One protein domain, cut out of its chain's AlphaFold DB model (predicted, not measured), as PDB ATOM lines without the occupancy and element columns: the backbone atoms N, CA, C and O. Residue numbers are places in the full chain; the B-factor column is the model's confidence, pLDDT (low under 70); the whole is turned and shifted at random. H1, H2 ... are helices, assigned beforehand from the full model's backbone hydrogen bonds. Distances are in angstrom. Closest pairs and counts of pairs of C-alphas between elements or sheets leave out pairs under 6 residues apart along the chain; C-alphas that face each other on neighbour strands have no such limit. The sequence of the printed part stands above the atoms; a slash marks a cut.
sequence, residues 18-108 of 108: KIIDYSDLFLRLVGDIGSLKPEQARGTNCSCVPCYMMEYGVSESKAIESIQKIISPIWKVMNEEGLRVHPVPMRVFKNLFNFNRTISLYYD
ATOM      1  N   LYS A  18     174.749 243.184 176.466       95.50
ATOM      2  CA  LYS A  18     175.807 243.945 175.796       95.50
ATOM      3  C   LYS A  18     176.264 243.336 174.463       95.50
ATOM      4  O   LYS A  18     176.452 244.057 173.494       95.50
ATOM      5  N   ILE A  19     176.402 242.014 174.368       95.88
ATOM      6  CA  ILE A  19     176.813 241.365 173.115       95.88
ATOM      7  C   ILE A  19     175.832 241.582 171.949       95.88
ATOM      8  O   ILE A  19     176.269 241.682 170.806       95.88
ATOM      9  N   ILE A  20     174.527 241.670 172.226       96.19
ATOM     10  CA  ILE A  20     173.493 241.922 171.218       96.19
ATOM     11  C   ILE A  20     173.585 243.373 170.745       96.19
ATOM     12  O   ILE A  20     173.630 243.604 169.543       96.19
ATOM     13  N   ASP A  21     173.736 244.337 171.657       96.75
ATOM     14  CA  ASP A  21     173.922 245.748 171.285       96.75
ATOM     15  C   ASP A  21     175.181 245.975 170.444       96.75
ATOM     16  O   ASP A  21     175.145 246.676 169.433       96.75
ATOM     17  N   TYR A  22     176.297 245.352 170.824       97.00
ATOM     18  CA  TYR A  22     177.544 245.464 170.068       97.00
ATOM     19  C   TYR A  22     177.472 244.735 168.724       97.00
ATOM     20  O   TYR A  22     178.040 245.220 167.748       97.00
ATOM     21  N   SER A  23     176.752 243.612 168.650       96.69
ATOM     22  CA  SER A  23     176.465 242.937 167.384       96.69
ATOM     23  C   SER A  23     175.650 243.832 166.453       96.69
ATOM     24  O   SER A  23     176.030 244.009 165.302       96.69
ATOM     25  N   ASP A  24     174.554 244.419 166.932       96.19
ATOM     26  CA  ASP A  24     173.705 245.300 166.121       96.19
ATOM     27  C   ASP A  24     174.487 246.525 165.627       96.19
ATOM     28  O   ASP A  24     174.380 246.906 164.459       96.19
ATOM     29  N   LEU A  25     175.329 247.106 166.490       96.62
ATOM     30  CA  LEU A  25     176.201 248.215 166.116       96.62
ATOM     31  C   LEU A  25     177.236 247.795 165.063       96.62
ATOM     32  O   LEU A  25     177.398 248.499 164.071       96.62
ATOM     33  N   PHE A  26     177.900 246.647 165.233       97.00
ATOM     34  CA  PHE A  26     178.833 246.110 164.239       97.00
ATOM     35  C   PHE A  26     178.162 245.968 162.867       97.00
ATOM     36  O   PHE A  26     178.660 246.501 161.875       97.00
ATOM     37  N   LEU A  27     177.003 245.305 162.832       96.12
ATOM     38  CA  LEU A  27     176.227 245.073 161.614       96.12
ATOM     39  C   LEU A  27     175.832 246.379 160.933       96.12
ATOM     40  O   LEU A  27     175.950 246.494 159.715       96.12
ATOM     41  N   ARG A  28     175.385 247.368 161.715       95.81
ATOM     42  CA  ARG A  28     175.010 248.684 161.196       95.81
ATOM     43  C   ARG A  28     176.205 249.401 160.578       95.81
ATOM     44  O   ARG A  28     176.095 249.868 159.453       95.81
ATOM     45  N   LEU A  29     177.337 249.470 161.278       95.81
ATOM     46  CA  LEU A  29     178.514 250.190 160.782       95.81
ATOM     47  C   LEU A  29     179.087 249.549 159.512       95.81
ATOM     48  O   LEU A  29     179.389 250.257 158.555       95.81
ATOM     49  N   VAL A  30     179.203 248.221 159.494       95.62
ATOM     50  CA  VAL A  30     179.682 247.471 158.325       95.62
ATOM     51  C   VAL A  30     178.712 247.616 157.152       95.62
ATOM     52  O   VAL A  30     179.135 247.947 156.047       95.62
ATOM     53  N   GLY A  31     177.414 247.426 157.401       94.69
ATOM     54  CA  GLY A  31     176.383 247.548 156.376       94.69
ATOM     55  C   GLY A  31     176.333 248.947 155.764       94.69
ATOM     56  O   GLY A  31     176.358 249.067 154.546       94.69
ATOM     57  N   ASP A  32     176.342 249.996 156.588       95.00
ATOM     58  CA  ASP A  32     176.280 251.388 156.127       95.00
ATOM     59  C   ASP A  32     177.503 251.792 155.292       95.00
ATOM     60  O   ASP A  32     177.358 252.556 154.336       95.00
ATOM     61  N   ILE A  33     178.698 251.284 155.628       95.06
ATOM     62  CA  ILE A  33     179.905 251.488 154.813       95.06
ATOM     63  C   ILE A  33     179.769 250.740 153.483       95.06
ATOM     64  O   ILE A  33     179.920 251.349 152.422       95.06
ATOM     65  N   GLY A  34     179.462 249.440 153.522       93.94
ATOM     66  CA  GLY A  34     179.403 248.609 152.318       93.94
ATOM     67  C   GLY A  34     178.270 249.001 151.364       93.94
ATOM     68  O   GLY A  34     178.406 248.886 150.145       93.94
ATOM     69  N   SER A  35     177.160 249.533 151.884       94.06
ATOM     70  CA  SER A  35     176.029 250.005 151.080       94.06
ATOM     71  C   SER A  35     176.092 251.492 150.724       94.06
ATOM     72  O   SER A  35     175.175 251.981 150.069       94.06
ATOM     73  N   LEU A  36     177.140 252.231 151.111       94.75
ATOM     74  CA  LEU A  36     177.168 253.694 150.990       94.75
ATOM     75  C   LEU A  36     176.887 254.185 149.563       94.75
ATOM     76  O   LEU A  36     175.954 254.952 149.333       94.75
ATOM     77  N   LYS A  37     177.660 253.697 148.589       92.94
ATOM     78  CA  LYS A  37     177.538 254.102 147.179       92.94
ATOM     79  C   LYS A  37     176.157 253.802 146.578       92.94
ATOM     80  O   LYS A  37     175.569 254.712 145.990       92.94
ATOM     81  N   PRO A  38     175.609 252.573 146.678       93.62
ATOM     82  CA  PRO A  38     174.283 252.294 146.129       93.62
ATOM     83  C   PRO A  38     173.146 253.010 146.875       93.62
ATOM     84  O   PRO A  38     172.102 253.258 146.273       93.62
ATOM     85  N   GLU A  39     173.295 253.337 148.161       93.56
ATOM     86  CA  GLU A  39     172.322 254.175 148.884       93.56
ATOM     87  C   GLU A  39     172.359 255.630 148.392       93.56
ATOM     88  O   GLU A  39     171.320 256.169 148.007       93.56
ATOM     89  N   GLN A  40     173.548 256.226 148.259       92.69
ATOM     90  CA  GLN A  40     173.714 257.577 147.702       92.69
ATOM     91  C   GLN A  40     173.191 257.681 146.263       92.69
ATOM     92  O   GLN A  40     172.519 258.650 145.917       92.69
ATOM     93  N   ALA A  41     173.432 256.663 145.428       94.38
ATOM     94  CA  ALA A  41     172.924 256.619 144.054       94.38
ATOM     95  C   ALA A  41     171.385 256.608 143.975       94.38
ATOM     96  O   ALA A  41     170.816 257.054 142.980       94.38
ATOM     97  N   ARG A  42     170.706 256.126 145.024       93.94
ATOM     98  CA  ARG A  42     169.242 256.174 145.163       93.94
ATOM     99  C   ARG A  42     168.736 257.473 145.799       93.94
ATOM    100  O   ARG A  42     167.528 257.653 145.914       93.94
ATOM    101  N   GLY A  43     169.636 258.378 146.189       92.00
ATOM    102  CA  GLY A  43     169.311 259.615 146.899       92.00
ATOM    103  C   GLY A  43     169.118 259.434 148.407       92.00
ATOM    104  O   GLY A  43     168.633 260.350 149.070       92.00
ATOM    105  N   THR A  44     169.489 258.278 148.964       89.12
ATOM    106  CA  THR A  44     169.406 258.005 150.401       89.12
ATOM    107  C   THR A  44     170.698 258.430 151.094       89.12
ATOM    108  O   THR A  44     171.756 257.859 150.847       89.12
ATOM    109  N   ASN A  45     170.599 259.379 152.030       83.06
ATOM    110  CA  ASN A  45     171.722 259.827 152.870       83.06
ATOM    111  C   ASN A  45     171.545 259.467 154.357       83.06
ATOM    112  O   ASN A  45     172.214 260.026 155.222       83.06
ATOM    113  N   CYS A  46     170.639 258.542 154.672       87.44
ATOM    114  CA  CYS A  46     170.348 258.110 156.038       87.44
ATOM    115  C   CYS A  46     171.256 256.945 156.468       87.44
ATOM    116  O   CYS A  46     170.768 255.841 156.710       87.44
ATOM    117  N   SER A  47     172.570 257.173 156.540       93.19
ATOM    118  CA  SER A  47     173.536 256.197 157.065       93.19
ATOM    119  C   SER A  47     174.574 256.861 157.970       93.19
ATOM    120  O   SER A  47     174.666 258.090 158.044       93.19
ATOM    121  N   CYS A  48     175.364 256.058 158.684       94.69
ATOM    122  CA  CYS A  48     176.345 256.569 159.638       94.69
ATOM    123  C   CYS A  48     177.406 257.480 158.992       94.69
ATOM    124  O   CYS A  48     177.856 258.424 159.637       94.69
ATOM    125  N   VAL A  49     177.766 257.257 157.721       96.12
ATOM    126  CA  VAL A  49     178.804 258.040 157.032       96.12
ATOM    127  C   VAL A  49     178.346 259.487 156.764       96.12
ATOM    128  O   VAL A  49     179.014 260.395 157.264       96.12
ATOM    129  N   PRO A  50     177.210 259.762 156.082       95.25
ATOM    130  CA  PRO A  50     176.691 261.123 155.948       95.25
ATOM    131  C   PRO A  50     176.376 261.798 157.286       95.25
ATOM    132  O   PRO A  50     176.636 262.993 157.426       95.25
ATOM    133  N   CYS A  51     175.868 261.058 158.281       95.62
ATOM    134  CA  CYS A  51     175.654 261.600 159.627       95.62
ATOM    135  C   CYS A  51     176.969 262.104 160.241       95.62
ATOM    136  O   CYS A  51     177.032 263.242 160.698       95.62
ATOM    137  N   TYR A  52     178.038 261.306 160.172       97.00
ATOM    138  CA  TYR A  52     179.356 261.688 160.683       97.00
ATOM    139  C   TYR A  52     179.953 262.875 159.907       97.00
ATOM    140  O   TYR A  52     180.527 263.790 160.497       97.00
ATOM    141  N   MET A  53     179.804 262.901 158.578       96.88
ATOM    142  CA  MET A  53     180.240 264.039 157.757       96.88
ATOM    143  C   MET A  53     179.533 265.334 158.159       96.88
ATOM    144  O   MET A  53     180.180 266.374 158.256       96.88
ATOM    145  N   MET A  54     178.220 265.268 158.397       96.25
ATOM    146  CA  MET A  54     177.407 266.419 158.788       96.25
ATOM    147  C   MET A  54     177.755 266.916 160.192       96.25
ATOM    148  O   MET A  54     177.867 268.121 160.395       96.25
ATOM    149  N   GLU A  55     177.951 266.003 161.143       97.38
ATOM    150  CA  GLU A  55     178.265 266.340 162.535       97.38
ATOM    151  C   GLU A  55     179.663 266.958 162.683       97.38
ATOM    152  O   GLU A  55     179.827 267.955 163.383       97.38
ATOM    153  N   TYR A  56     180.665 266.402 161.993       97.38
ATOM    154  CA  TYR A  56     182.069 266.795 162.165       97.38
ATOM    155  C   TYR A  56     182.631 267.655 161.023       97.38
ATOM    156  O   TYR A  56     183.789 268.069 161.085       97.38
ATOM    157  N   GLY A  57     181.854 267.923 159.969       97.56
ATOM    158  CA  GLY A  57     182.289 268.723 158.817       97.56
ATOM    159  C   GLY A  57     183.461 268.105 158.043       97.56
ATOM    160  O   GLY A  57     184.305 268.825 157.505       97.56
ATOM    161  N   VAL A  58     183.564 266.774 158.026       98.19
ATOM    162  CA  VAL A  58     184.688 266.039 157.420       98.19
ATOM    163  C   VAL A  58     184.338 265.460 156.049       98.19
ATOM    164  O   VAL A  58     183.172 265.309 155.693       98.19
ATOM    165  N   SER A  59     185.364 265.095 155.276       97.81
ATOM    166  CA  SER A  59     185.177 264.356 154.027       97.81
ATOM    167  C   SER A  59     184.629 262.950 154.279       97.81
ATOM    168  O   SER A  59     184.874 262.356 155.329       97.81
ATOM    169  N   GLU A  60     183.974 262.378 153.267       96.50
ATOM    170  CA  GLU A  60     183.486 260.993 153.289       96.50
ATOM    171  C   GLU A  60     184.595 259.996 153.651       96.50
ATOM    172  O   GLU A  60     184.422 259.164 154.536       96.50
ATOM    173  N   SER A  61     185.780 260.144 153.050       96.88
ATOM    174  CA  SER A  61     186.940 259.296 153.347       96.88
ATOM    175  C   SER A  61     187.352 259.335 154.823       96.88
ATOM    176  O   SER A  61     187.629 258.291 155.408       96.88
ATOM    177  N   LYS A  62     187.349 260.521 155.446       97.81
ATOM    178  CA  LYS A  62     187.675 260.688 156.869       97.81
ATOM    179  C   LYS A  62     186.580 260.131 157.774       97.81
ATOM    180  O   LYS A  62     186.896 259.585 158.831       97.81
ATOM    181  N   ALA A  63     185.314 260.266 157.380       97.19
ATOM    182  CA  ALA A  63     184.197 259.659 158.094       97.19
ATOM    183  C   ALA A  63     184.309 258.125 158.082       97.19
ATOM    184  O   ALA A  63     184.292 257.512 159.147       97.19
ATOM    185  N   ILE A  64     184.534 257.517 156.911       96.44
ATOM    186  CA  ILE A  64     184.736 256.064 156.769       96.44
ATOM    187  C   ILE A  64     185.926 255.593 157.612       96.44
ATOM    188  O   ILE A  64     185.778 254.659 158.397       96.44
ATOM    189  N   GLU A  65     187.083 256.259 157.513       96.50
ATOM    190  CA  GLU A  65     188.274 255.910 158.302       96.50
ATOM    191  C   GLU A  65     187.987 255.961 159.813       96.50
ATOM    192  O   GLU A  65     188.397 255.078 160.571       96.50
ATOM    193  N   SER A  66     187.257 256.984 160.261       96.38
ATOM    194  CA  SER A  66     186.889 257.145 161.671       96.38
ATOM    195  C   SER A  66     185.941 256.038 162.131       96.38
ATOM    196  O   SER A  66     186.163 255.449 163.185       96.38
ATOM    197  N   ILE A  67     184.937 255.690 161.325       95.69
ATOM    198  CA  ILE A  67     183.986 254.614 161.634       95.69
ATOM    199  C   ILE A  67     184.684 253.247 161.656       95.69
ATOM    200  O   ILE A  67     184.468 252.456 162.576       95.69
ATOM    201  N   GLN A  68     185.591 252.976 160.714       94.62
ATOM    202  CA  GLN A  68     186.386 251.742 160.696       94.62
ATOM    203  C   GLN A  68     187.243 251.578 161.959       94.62
ATOM    204  O   GLN A  68     187.364 250.469 162.489       94.62
ATOM    205  N   LYS A  69     187.774 252.679 162.513       95.50
ATOM    206  CA  LYS A  69     188.496 252.660 163.799       95.50
ATOM    207  C   LYS A  69     187.606 252.275 164.985       95.50
ATOM    208  O   LYS A  69     188.138 251.785 165.979       95.50
ATOM    209  N   ILE A  70     186.285 252.443 164.890       94.25
ATOM    210  CA  ILE A  70     185.312 252.044 165.923       94.25
ATOM    211  C   ILE A  70     184.957 250.549 165.805       94.25
ATOM    212  O   ILE A  70     184.758 249.876 166.821       94.25
ATOM    213  N   ILE A  71     184.950 249.992 164.587       94.50
ATOM    214  CA  ILE A  71     184.596 248.584 164.324       94.50
ATOM    215  C   ILE A  71     185.548 247.605 165.034       94.50
ATOM    216  O   ILE A  71     185.096 246.642 165.656       94.50
ATOM    217  N   SER A  72     186.865 247.841 164.991       91.75
ATOM    218  CA  SER A  72     187.840 246.922 165.606       91.75
ATOM    219  C   SER A  72     187.665 246.782 167.135       91.75
ATOM    220  O   SER A  72     187.600 245.647 167.623       91.75
ATOM    221  N   PRO A  73     187.526 247.875 167.915       95.75
ATOM    222  CA  PRO A  73     187.139 247.805 169.324       95.75
ATOM    223  C   PRO A  73     185.822 247.064 169.580       95.75
ATOM    224  O   PRO A  73     185.770 246.243 170.496       95.75
ATOM    225  N   ILE A  74     184.779 247.300 168.773       95.88
ATOM    226  CA  ILE A  74     183.485 246.606 168.911       95.88
ATOM    227  C   ILE A  74     183.673 245.092 168.793       95.88
ATOM    228  O   ILE A  74     183.211 244.343 169.655       95.88
ATOM    229  N   TRP A  75     184.412 244.646 167.776       94.81
ATOM    230  CA  TRP A  75     184.675 243.226 167.560       94.81
ATOM    231  C   TRP A  75     185.419 242.580 168.737       94.81
ATOM    232  O   TRP A  75     185.098 241.464 169.147       94.81
ATOM    233  N   LYS A  76     186.395 243.288 169.322       95.69
ATOM    234  CA  LYS A  76     187.112 242.824 170.523       95.69
ATOM    235  C   LYS A  76     186.164 242.638 171.706       95.69
ATOM    236  O   LYS A  76     186.158 241.561 172.297       95.69
ATOM    237  N   VAL A  77     185.319 243.632 171.983       95.50
ATOM    238  CA  VAL A  77     184.324 243.551 173.062       95.50
ATOM    239  C   VAL A  77     183.366 242.384 172.835       95.50
ATOM    240  O   VAL A  77     183.099 241.634 173.767       95.50
ATOM    241  N   MET A  78     182.889 242.168 171.606       95.50
ATOM    242  CA  MET A  78     182.033 241.017 171.303       95.50
ATOM    243  C   MET A  78     182.728 239.693 171.618       95.50
ATOM    244  O   MET A  78     182.123 238.841 172.266       95.50
ATOM    245  N   ASN A  79     183.988 239.521 171.204       94.69
ATOM    246  CA  ASN A  79     184.752 238.304 171.496       94.69
ATOM    247  C   ASN A  79     184.912 238.076 173.006       94.69
ATOM    248  O   ASN A  79     184.733 236.952 173.466       94.69
ATOM    249  N   GLU A  80     185.190 239.128 173.781       95.31
ATOM    250  CA  GLU A  80     185.256 239.050 175.246       95.31
ATOM    251  C   GLU A  80     183.909 238.649 175.862       95.31
ATOM    252  O   GLU A  80     183.864 237.754 176.706       95.31
ATOM    253  N   GLU A  81     182.802 239.257 175.423       93.56
ATOM    254  CA  GLU A  81     181.460 238.879 175.884       93.56
ATOM    255  C   GLU A  81     181.120 237.431 175.507       93.56
ATOM    256  O   GLU A  81     180.512 236.718 176.301       93.56
ATOM    257  N   GLY A  82     181.546 236.962 174.331       91.38
ATOM    258  CA  GLY A  82     181.326 235.591 173.866       91.38
ATOM    259  C   GLY A  82     182.059 234.515 174.676       91.38
ATOM    260  O   GLY A  82     181.685 233.346 174.595       91.38
ATOM    261  N   LEU A  83     183.076 234.894 175.458       91.88
ATOM    262  CA  LEU A  83     183.816 233.998 176.354       91.88
ATOM    263  C   LEU A  83     183.239 233.953 177.778       91.88
ATOM    264  O   LEU A  83     183.669 233.128 178.586       91.88
ATOM    265  N   ARG A  84     182.278 234.825 178.109       92.81
ATOM    266  CA  ARG A  84     181.630 234.845 179.428       92.81
ATOM    267  C   ARG A  84     180.569 233.754 179.555       92.81
ATOM    268  O   ARG A  84     180.058 233.226 178.569       92.81
ATOM    269  N   VAL A  85     180.215 233.436 180.799       92.12
ATOM    270  CA  VAL A  85     179.088 232.548 181.103       92.12
ATOM    271  C   VAL A  85     177.787 233.333 180.964       92.12
ATOM    272  O   VAL A  85     177.634 234.393 181.565       92.12
ATOM    273  N   HIS A  86     176.843 232.786 180.202       91.75
ATOM    274  CA  HIS A  86     175.529 233.379 179.960       91.75
ATOM    275  C   HIS A  86     174.417 232.383 180.302       91.75
ATOM    276  O   HIS A  86     174.642 231.174 180.211       91.75
ATOM    277  N   PRO A  87     173.199 232.851 180.633       93.44
ATOM    278  CA  PRO A  87     172.064 231.981 180.951       93.44
ATOM    279  C   PRO A  87     171.461 231.286 179.713       93.44
ATOM    280  O   PRO A  87     170.411 230.657 179.812       93.44
ATOM    281  N   VAL A  88     172.107 231.391 178.545       93.62
ATOM    282  CA  VAL A  88     171.656 230.802 177.281       93.62
ATOM    283  C   VAL A  88     172.732 229.897 176.667       93.62
ATOM    284  O   VAL A  88     173.926 230.112 176.880       93.62
ATOM    285  N   PRO A  89     172.356 228.885 175.862       93.19
ATOM    286  CA  PRO A  89     173.319 227.941 175.300       93.19
ATOM    287  C   PRO A  89     174.334 228.579 174.332       93.19
ATOM    288  O   PRO A  89     173.965 229.387 173.480       93.19
ATOM    289  N   MET A  90     175.582 228.087 174.327       91.56
ATOM    290  CA  MET A  90     176.677 228.569 173.454       91.56
ATOM    291  C   MET A  90     176.363 228.609 171.949       91.56
ATOM    292  O   MET A  90     176.978 229.362 171.197       91.56
ATOM    293  N   ARG A  91     175.403 227.811 171.472       90.56
ATOM    294  CA  ARG A  91     174.945 227.868 170.073       90.56
ATOM    295  C   ARG A  91     174.334 229.220 169.686       90.56
ATOM    296  O   ARG A  91     174.429 229.581 168.522       90.56
ATOM    297  N   VAL A  92     173.726 229.950 170.629       92.44
ATOM    298  CA  VAL A  92     173.139 231.279 170.377       92.44
ATOM    299  C   VAL A  92     174.253 232.235 169.952       92.44
ATOM    300  O   VAL A  92     174.161 232.865 168.904       92.44
ATOM    301  N   PHE A  93     175.365 232.219 170.688       93.19
ATOM    302  CA  PHE A  93     176.578 232.968 170.369       93.19
ATOM    303  C   PHE A  93     177.184 232.536 169.036       93.19
ATOM    304  O   PHE A  93     177.474 233.384 168.200       93.19
ATOM    305  N   LYS A  94     177.334 231.227 168.790       92.56
ATOM    306  CA  LYS A  94     177.853 230.726 167.502       92.56
ATOM    307  C   LYS A  94     177.034 231.242 166.318       92.56
ATOM    308  O   LYS A  94     177.620 231.699 165.342       92.56
ATOM    309  N   ASN A  95     175.706 231.209 166.420       93.06
ATOM    310  CA  ASN A  95     174.821 231.729 165.381       93.06
ATOM    311  C   ASN A  95     174.996 233.241 165.196       93.06
ATOM    312  O   ASN A  95     175.147 233.691 164.063       93.06
ATOM    313  N   LEU A  96     175.051 234.002 166.293       94.75
ATOM    314  CA  LEU A  96     175.281 235.447 166.268       94.75
ATOM    315  C   LEU A  96     176.615 235.798 165.589       94.75
ATOM    316  O   LEU A  96     176.648 236.587 164.651       94.75
ATOM    317  N   PHE A  97     177.725 235.183 166.005       95.50
ATOM    318  CA  PHE A  97     179.043 235.433 165.409       95.50
ATOM    319  C   PHE A  97     179.111 235.026 163.940       95.50
ATOM    320  O   PHE A  97     179.707 235.744 163.141       95.50
ATOM    321  N   ASN A  98     178.509 233.892 163.574       95.75
ATOM    322  CA  ASN A  98     178.455 233.472 162.178       95.75
ATOM    323  C   ASN A  98     177.670 234.478 161.336       95.75
ATOM    324  O   ASN A  98     178.154 234.863 160.280       95.75
ATOM    325  N   PHE A  99     176.533 234.973 161.834       95.06
ATOM    326  CA  PHE A  99     175.766 236.013 161.154       95.06
ATOM    327  C   PHE A  99     176.583 237.296 160.940       95.06
ATOM    328  O   PHE A  99     176.669 237.782 159.816       95.06
ATOM    329  N   ASN A 100     177.270 237.792 161.976       95.38
ATOM    330  CA  ASN A 100     178.141 238.967 161.850       95.38
ATOM    331  C   ASN A 100     179.254 238.778 160.813       95.38
ATOM    332  O   ASN A 100     179.490 239.662 159.996       95.38
ATOM    333  N   ARG A 101     179.926 237.620 160.819       95.06
ATOM    334  CA  ARG A 101     180.985 237.308 159.842       95.06
ATOM    335  C   ARG A 101     180.443 237.225 158.424       95.06
ATOM    336  O   ARG A 101     181.089 237.709 157.507       95.06
ATOM    337  N   THR A 102     179.270 236.622 158.253       95.12
ATOM    338  CA  THR A 102     178.591 236.558 156.961       95.12
ATOM    339  C   THR A 102     178.292 237.959 156.438       95.12
ATOM    340  O   THR A 102     178.594 238.239 155.287       95.12
ATOM    341  N   ILE A 103     177.773 238.857 157.278       93.44
ATOM    342  CA  ILE A 103     177.525 240.251 156.890       93.44
ATOM    343  C   ILE A 103     178.834 240.975 156.561       93.44
ATOM    344  O   ILE A 103     178.907 241.603 155.514       93.44
ATOM    345  N   SER A 104     179.886 240.815 157.370       90.38
ATOM    346  CA  SER A 104     181.214 241.359 157.047       90.38
ATOM    347  C   SER A 104     181.701 240.901 155.675       90.38
ATOM    348  O   SER A 104     182.116 241.726 154.884       90.38
ATOM    349  N   LEU A 105     181.571 239.611 155.357       92.69
ATOM    350  CA  LEU A 105     181.979 239.072 154.061       92.69
ATOM    351  C   LEU A 105     181.148 239.623 152.889       92.69
ATOM    352  O   LEU A 105     181.673 239.775 151.792       92.69
ATOM    353  N   TYR A 106     179.851 239.867 153.088       91.00
ATOM    354  CA  TYR A 106     178.973 240.378 152.030       91.00
ATOM    355  C   TYR A 106     179.175 241.867 151.727       91.00
ATOM    356  O   TYR A 106     178.829 242.294 150.627       91.00
ATOM    357  N   TYR A 107     179.670 242.639 152.695       86.88
ATOM    358  CA  TYR A 107     179.811 244.097 152.609       86.88
ATOM    359  C   TYR A 107     181.273 244.582 152.594       86.88
ATOM    360  O   TYR A 107     181.484 245.796 152.585       86.88
ATOM    361  N   ASP A 108     182.243 243.660 152.593       72.56
ATOM    362  CA  ASP A 108     183.674 243.930 152.360       72.56
ATOM    363  C   ASP A 108     183.966 244.375 150.913       72.56
ATOM    364  O   ASP A 108     183.322 243.860 149.965       72.56
TER     365      ASP A 108
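Overview. This is residues 18 to 108 of the 108 residues of the protein "Valencene synthase" of Thalictrum thalictroides (UniProt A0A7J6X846). The long helix H4 runs along most of an elongated body and, with H1 and H5, makes a three-helix bundle in which H1 is the middle helix, packing on both others. H3 packs across one end of H4 and H1, with the short H2 near it, and residues 84 to 89 stick out at the other end. The 91 printed residues hold five named helices, H1 to H5 in chain order, and no named strand: an all-helix domain. It is only just loose, close to compact, with a radius of gyration of the C-alphas of 14.8 A, and spans 43 by 24 by 17 A.

Arrangement. H4, residues 60 to 82, touches the hub H1, residues 18 to 34, closest at the C-alphas of Ile 19 and Met 78, 5.5 A, at a shallow tilt of 29 degrees, opposite ways. H1 touches H5, residues 90 to 107, closest at the C-alphas of Gly 34 and Tyr 107, 4.5 A, at a shallow tilt of 14 degrees, the same way. The bundle of H1, H4 and H5 is up and down, each running against the one before it in the chain. H4 and H5 are close but not clearly touching. H3, residues 48 to 56, touches residues 60 to 67 of H4 alone, closest at the C-alphas of Val 49 and Ala 63, 5.7 A, at a steep tilt of 62 degrees. H2, residues 36 to 41, is apart from H4 and H5. Every O i to N i+4 pair is within hydrogen-bond range in H1, H2, H3 and H5, and 17 of 19 in H4.

Along the chain. H4 is 32.8 A long from C-alpha 60 at (183.486, 260.993, 153.289) to C-alpha 82. H5 measures 26.2 A and H1 24.2 A, beginning at C-alpha 18 at (175.807, 243.945, 175.796).

Size, cuts and confidence. The C-alphas farthest apart, of Gly 57 and Pro 89, are 44.9 A apart. The printed part has no cut and no long link, and no printed residue is under 70 in pLDDT.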